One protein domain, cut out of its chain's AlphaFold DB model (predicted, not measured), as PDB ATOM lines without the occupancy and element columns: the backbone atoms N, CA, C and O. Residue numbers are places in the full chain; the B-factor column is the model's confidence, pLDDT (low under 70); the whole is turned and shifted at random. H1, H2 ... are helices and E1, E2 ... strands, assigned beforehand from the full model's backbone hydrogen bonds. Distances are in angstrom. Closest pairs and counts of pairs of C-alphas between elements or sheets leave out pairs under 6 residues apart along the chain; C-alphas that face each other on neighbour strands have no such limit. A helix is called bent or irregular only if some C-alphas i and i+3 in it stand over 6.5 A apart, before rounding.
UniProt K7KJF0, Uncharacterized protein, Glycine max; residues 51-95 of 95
ATOM      1  N   LYS A  51     183.388 137.886 120.417       94.81
ATOM      2  CA  LYS A  51     182.236 137.991 121.322       94.81
ATOM      3  C   LYS A  51     181.512 139.314 121.086       94.81
ATOM      4  O   LYS A  51     182.109 140.375 121.236       94.81
ATOM      5  N   ILE A  52     180.220 139.249 120.781       93.69
ATOM      6  CA  ILE A  52     179.342 140.413 120.643       93.69
ATOM      7  C   ILE A  52     178.433 140.456 121.867       93.69
ATOM      8  O   ILE A  52     177.641 139.540 122.076       93.69
ATOM      9  N   SER A  53     178.535 141.506 122.678       93.56
ATOM     10  CA  SER A  53     177.674 141.734 123.842       93.56
ATOM     11  C   SER A  53     176.629 142.812 123.552       93.56
ATOM     12  O   SER A  53     176.933 143.887 123.041       93.56
ATOM     13  N   ALA A  54     175.372 142.527 123.886       91.56
ATOM     14  CA  ALA A  54     174.250 143.435 123.694       91.56
ATOM     15  C   ALA A  54     173.966 144.231 124.975       91.56
ATOM     16  O   ALA A  54     173.601 143.666 126.009       91.56
ATOM     17  N   HIS A  55     174.055 145.557 124.890       90.44
ATOM     18  CA  HIS A  55     173.684 146.470 125.971       90.44
ATOM     19  C   HIS A  55     172.248 146.997 125.763       90.44
ATOM     20  O   HIS A  55     171.898 147.302 124.622       90.44
ATOM     21  N   PRO A  56     171.390 147.088 126.803       92.00
ATOM     22  CA  PRO A  56     171.653 146.860 128.232       92.00
ATOM     23  C   PRO A  56     171.461 145.410 128.707       92.00
ATOM     24  O   PRO A  56     171.740 145.109 129.860       92.00
ATOM     25  N   SER A  57     170.987 144.499 127.851       92.88
ATOM     26  CA  SER A  57     170.541 143.163 128.286       92.88
ATOM     27  C   SER A  57     171.636 142.228 128.823       92.88
ATOM     28  O   SER A  57     171.308 141.200 129.401       92.88
ATOM     29  N   GLY A  58     172.917 142.507 128.565       89.94
ATOM     30  CA  GLY A  58     174.046 141.656 128.967       89.94
ATOM     31  C   GLY A  58     174.179 140.344 128.183       89.94
ATOM     32  O   GLY A  58     175.197 139.663 128.293       89.94
ATOM     33  N   ARG A  59     173.187 139.999 127.351       91.25
ATOM     34  CA  ARG A  59     173.233 138.841 126.450       91.25
ATOM     35  C   ARG A  59     174.406 138.966 125.490       91.25
ATOM     36  O   ARG A  59     174.738 140.067 125.053       91.25
ATOM     37  N   PHE A  60     175.002 137.840 125.123       93.38
ATOM     38  CA  PHE A  60     176.086 137.811 124.155       93.38
ATOM     39  C   PHE A  60     175.912 136.674 123.158       93.38
ATOM     40  O   PHE A  60     175.263 135.669 123.441       93.38
ATOM     41  N   ILE A  61     176.508 136.861 121.988       94.69
ATOM     42  CA  ILE A  61     176.617 135.859 120.932       94.69
ATOM     43  C   ILE A  61     178.062 135.822 120.451       94.69
ATOM     44  O   ILE A  61     178.790 136.811 120.569       94.69
ATOM     45  N   PHE A  62     178.480 134.688 119.906       95.12
ATOM     46  CA  PHE A  62     179.781 134.567 119.267       95.12
ATOM     47  C   PHE A  62     179.622 134.674 117.757       95.12
ATOM     48  O   PHE A  62     178.763 134.031 117.159       95.12
ATOM     49  N   GLN A  63     180.460 135.492 117.139       95.19
ATOM     50  CA  GLN A  63     180.664 135.503 115.703       95.19
ATOM     51  C   GLN A  63     181.900 134.658 115.402       95.19
ATOM     52  O   GLN A  63     182.966 134.890 115.970       95.19
ATOM     53  N   VAL A  64     181.733 133.652 114.549       94.44
ATOM     54  CA  VAL A  64     182.743 132.642 114.241       94.44
ATOM     55  C   VAL A  64     183.038 132.686 112.748       94.44
ATOM     56  O   VAL A  64     182.143 132.511 111.922       94.44
ATOM     57  N   THR A  65     184.298 132.903 112.397       92.19
ATOM     58  CA  THR A  65     184.760 132.874 111.010       92.19
ATOM     59  C   THR A  65     184.868 131.429 110.540       92.19
ATOM     60  O   THR A  65     185.524 130.606 111.174       92.19
ATOM     61  N   GLY A  66     184.227 131.122 109.416       85.75
ATOM     62  CA  GLY A  66     184.375 129.844 108.741       85.75
ATOM     63  C   GLY A  66     185.773 129.641 108.180       85.75
ATOM     64  O   GLY A  66     186.436 130.581 107.756       85.75
ATOM     65  N   GLU A  67     186.174 128.382 108.078       77.94
ATOM     66  CA  GLU A  67     187.458 127.994 107.485       77.94
ATOM     67  C   GLU A  67     187.461 128.063 105.947       77.94
ATOM     68  O   GLU A  67     188.493 127.859 105.307       77.94
ATOM     69  N   SER A  68     186.306 128.335 105.330       74.75
ATOM     70  CA  SER A  68     186.188 128.472 103.880       74.75
ATOM     71  C   SER A  68     186.960 129.704 103.386       74.75
ATOM     72  O   SER A  68     187.055 130.728 104.063       74.75
ATOM     73  N   GLN A  69     187.443 129.658 102.140       62.94
ATOM     74  CA  GLN A  69     188.111 130.811 101.515       62.94
ATOM     75  C   GLN A  69     187.224 132.065 101.440       62.94
ATOM     76  O   GLN A  69     187.733 133.174 101.287       62.94
ATOM     77  N   ARG A  70     185.900 131.903 101.560       71.62
ATOM     78  CA  ARG A  70     184.927 133.000 101.516       71.62
ATOM     79  C   ARG A  70     184.868 133.803 102.820       71.62
ATOM     80  O   ARG A  70     184.259 134.866 102.820       71.62
ATOM     81  N   LYS A  71     185.536 133.343 103.893       69.75
ATOM     82  CA  LYS A  71     185.540 133.975 105.228       69.75
ATOM     83  C   LYS A  71     184.129 134.268 105.747       69.75
ATOM     84  O   LYS A  71     183.891 135.307 106.371       69.75
ATOM     85  N   ASP A  72     183.204 133.350 105.474       84.06
ATOM     86  CA  ASP A  72     181.819 133.461 105.921       84.06
ATOM     87  C   ASP A  72     181.779 133.617 107.447       84.06
ATOM     88  O   ASP A  72     182.542 132.972 108.168       84.06
ATOM     89  N   GLN A  73     180.901 134.485 107.942       90.69
ATOM     90  CA  GLN A  73     180.739 134.727 109.372       90.69
ATOM     91  C   GLN A  73     179.475 134.033 109.861       90.69
ATOM     92  O   GLN A  73     178.379 134.311 109.377       90.69
ATOM     93  N   TYR A  74     179.627 133.158 110.847       93.38
ATOM     94  CA  TYR A  74     178.537 132.401 111.442       93.38
ATOM     95  C   TYR A  74     178.225 132.926 112.837       93.38
ATOM     96  O   TYR A  74     179.123 133.267 113.603       93.38
ATOM     97  N   LEU A  75     176.941 132.966 113.181       94.44
ATOM     98  CA  LEU A  75     176.510 133.251 114.543       94.44
ATOM     99  C   LEU A  75     176.429 131.948 115.336       94.44
ATOM    100  O   LEU A  75     175.828 130.970 114.887       94.44
ATOM    101  N   CYS A  76     177.028 131.954 116.519       94.19
ATOM    102  CA  CYS A  76     177.051 130.848 117.458       94.19
ATOM    103  C   CYS A  76     176.501 131.309 118.813       94.19
ATOM    104  O   CYS A  76     177.012 132.236 119.449       94.19
ATOM    105  N   PHE A  77     175.436 130.647 119.244       92.56
ATOM    106  CA  PHE A  77     174.869 130.729 120.579       92.56
ATOM    107  C   PHE A  77     175.443 129.564 121.373       92.56
ATOM    108  O   PHE A  77     175.092 128.412 121.118       92.56
ATOM    109  N   ALA A  78     176.319 129.889 122.324       83.38
ATOM    110  CA  ALA A  78     177.188 128.938 123.018       83.38
ATOM    111  C   ALA A  78     176.473 127.699 123.569       83.38
ATOM    112  O   ALA A  78     177.054 126.623 123.595       83.38
ATOM    113  N   GLU A  79     175.221 127.852 123.996       82.00
ATOM    114  CA  GLU A  79     174.489 126.771 124.644       82.00
ATOM    115  C   GLU A  79     173.888 125.765 123.656       82.00
ATOM    116  O   GLU A  79     173.886 124.576 123.949       82.00
ATOM    117  N   ASN A  80     173.345 126.207 122.511       84.38
ATOM    118  CA  ASN A  80     172.377 125.370 121.782       84.38
ATOM    119  C   ASN A  80     172.389 125.480 120.251       84.38
ATOM    120  O   ASN A  80     171.743 124.660 119.599       84.38
ATOM    121  N   PHE A  81     173.038 126.480 119.647       91.31
ATOM    122  CA  PHE A  81     172.890 126.694 118.203       91.31
ATOM    123  C   PHE A  81     174.126 127.301 117.558       91.31
ATOM    124  O   PHE A  81     174.668 128.295 118.031       91.31
ATOM    125  N   CYS A  82     174.499 126.772 116.398       92.25
ATOM    126  CA  CYS A  82     175.461 127.405 115.511       92.25
ATOM    127  C   CYS A  82     174.894 127.458 114.092       92.25
ATOM    128  O   CYS A  82     174.359 126.474 113.592       92.25
ATOM    129  N   ALA A  83     175.044 128.602 113.423       92.62
ATOM    130  CA  ALA A  83     174.578 128.804 112.052       92.62
ATOM    131  C   ALA A  83     175.484 128.150 110.987       92.62
ATOM    132  O   ALA A  83     175.281 128.366 109.793       92.62
ATOM    133  N   CYS A  84     176.516 127.402 111.388       90.31
ATOM    134  CA  CYS A  84     177.437 126.770 110.452       90.31
ATOM    135  C   CYS A  84     176.825 125.525 109.793       90.31
ATOM    136  O   CYS A  84     175.971 124.837 110.355       90.31
ATOM    137  N   TYR A  85     177.330 125.186 108.605       88.88
ATOM    138  CA  TYR A  85     176.900 123.985 107.886       88.88
ATOM    139  C   TYR A  85     177.156 122.693 108.667       88.88
ATOM    140  O   TYR A  85     176.355 121.770 108.565       88.88
ATOM    141  N   SER A  86     178.231 122.632 109.465       87.56
ATOM    142  CA  SER A  86     178.526 121.452 110.288       87.56
ATOM    143  C   SER A  86     177.383 121.170 111.268       87.56
ATOM    144  O   SER A  86     176.846 120.071 111.274       87.56
ATOM    145  N   PHE A  87     176.905 122.182 112.000       89.69
ATOM    146  CA  PHE A  87     175.767 122.026 112.910       89.69
ATOM    147  C   PHE A  87     174.481 121.640 112.167       89.69
ATOM    148  O   PHE A  87     173.741 120.764 112.611       89.69
ATOM    149  N   PHE A  88     174.223 122.256 111.009       90.06
ATOM    150  CA  PHE A  88     173.058 121.908 110.199       90.06
ATOM    151  C   PHE A  88     173.061 120.426 109.790       90.06
ATOM    152  O   PHE A  88     172.065 119.742 110.001       90.06
ATOM    153  N   TYR A  89     174.167 119.909 109.252       89.06
ATOM    154  CA  TYR A  89     174.229 118.517 108.795       89.06
ATOM    155  C   TYR A  89     174.381 117.504 109.935       89.06
ATOM    156  O   TYR A  89     173.739 116.457 109.896       89.06
ATOM    157  N   ASP A  90     175.187 117.810 110.953       86.31
ATOM    158  CA  ASP A  90     175.493 116.871 112.038       86.31
ATOM    159  C   ASP A  90     174.412 116.839 113.129       86.31
ATOM    160  O   ASP A  90     174.332 115.850 113.858       86.31
ATOM    161  N   VAL A  91     173.596 117.892 113.274       87.38
ATOM    162  CA  VAL A  91     172.588 118.003 114.347       87.38
ATOM    163  C   VAL A  91     171.174 118.134 113.792       87.38
ATOM    164  O   VAL A  91     170.310 117.346 114.163       87.38
ATOM    165  N   VAL A  92     170.919 119.108 112.912       87.62
ATOM    166  CA  VAL A  92     169.550 119.413 112.445       87.62
ATOM    167  C   VAL A  92     169.056 118.384 111.427       87.62
ATOM    168  O   VAL A  92     167.909 117.956 111.495       87.62
ATOM    169  N   ASN A  93     169.917 117.982 110.494       89.75
ATOM    170  CA  ASN A  93     169.578 117.088 109.389       89.75
ATOM    171  C   ASN A  93     169.968 115.621 109.647       89.75
ATOM    172  O   ASN A  93     170.052 114.829 108.708       89.75
ATOM    173  N   ARG A  94     170.233 115.243 110.905       77.81
ATOM    174  CA  ARG A  94     170.347 113.832 111.291       77.81
ATOM    175  C   ARG A  94     168.954 113.202 111.244       77.81
ATOM    176  O   ARG A  94     168.193 113.326 112.201       77.81
ATOM    177  N   VAL A  95     168.634 112.570 110.114       53.50
ATOM    178  CA  VAL A  95     167.457 111.707 109.917       53.50
ATOM    179  C   VAL A  95     167.840 110.258 110.183       53.50
ATOM    180  O   VAL A  95     168.934 109.859 109.724       53.50
TER     181      VAL A  95
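Overview. This is residues 51 to 95 of the 95 residues of an uncharacterized protein of Glycine max (UniProt K7KJF0). A narrow, three-strand antiparallel sheet, E1, E2 and E3, runs as a flat ribbon in two hairpins, and one short helix, H1, sits off the sheet near the last printed residues. The turn at residues 54 to 59 sticks out at the E1 end; after E3 the chain folds back, with residues 81 to 82 paired beside residues 76 to 77, before it goes on to H1. The printed part has 45 residues with three named strands and one named helix, along the chain E1, E2, E3, H1, and the sheet's order is E1, E2, E3. The class is mixed, helices and strands, though under half of the residues, 22 of 45, are in named elements. The whole is loose, with a radius of gyration of the C-alphas of 12.4 A, and flat, with spans of 39 by 28 by 8 A.

Along the chain. Start at C-alpha 51, at (182.236, 137.991, 121.322), where E1 begins; it holds residues 51 to 53, Lys 51 to Ser 53, and is 6.4 A from first to last C-alpha. Read on to C-alpha 60 at (176.086, 137.811, 124.155), the first of E2, which holds residues 60 to 65, is the longest strand by residues, and is 16.5 A long. Next find Gln 73, where E3 begins; it runs over residues 73 to 77 and is 13.3 A long. The last element is H1, residues 85 to 92, 9.8 A long, ending at C-alpha 92 at (169.550, 119.413, 112.445). H1 is neither bent nor irregular, but only just: C-alphas 89 and 92 are 6.0 A apart.

Arrangement. Begin with E1, an edge strand of the sheet. Beside it is E2, its antiparallel neighbour, at 150 degrees between their directions, and the two form a hairpin. Look at C-alphas 53 and 60, which face each other at 4.2 A; N 52 and O 61, 2.8 A apart, are within hydrogen-bond range. E2 is the inner strand, and its pairing is staggered: residues 60 to 62 pair with E1, and residues 62 to 65 pair with E3. E2 and E3 form the second hairpin, antiparallel at 145 degrees, and C-alphas 65 and 73 face each other at 4.7 A. Check N 64 and O 74, 2.8 A apart, and N 62 and O 76, 2.9 A apart, both within hydrogen-bond range. The three strands make a meander, each strand the antiparallel neighbour of the one before. E3 is the other edge strand, and E1 and E3 are apart. Past E3, residues 81 to 82 pair antiparallel with residues 76 to 77 of E3, a stretch too short to be named. H1 is not on the sheet, with 1 pair of C-alphas within 10 A, and it is apart from E1 and from E2. In H1 every O i to N i+4 pair is within hydrogen-bond range.

Size, cuts and confidence. The two C-alphas farthest apart are those of Pro 56 and Val 95, at 39.9 A; the first and last printed C-alphas, Lys 51 and Val 95, are 32.2 A apart. Val 95 is the chain's last residue, and the printed part has no cut. The links E1 to E2, E2 to E3 and E3 to H1 are short, with 6, 7 and 7 residues between the elements. Residues 54 to 59, in the first of these links, stand free. The mean pLDDT of the printed part is 87.4, and confidence is low, under 70, at residues 69, 71 and 95.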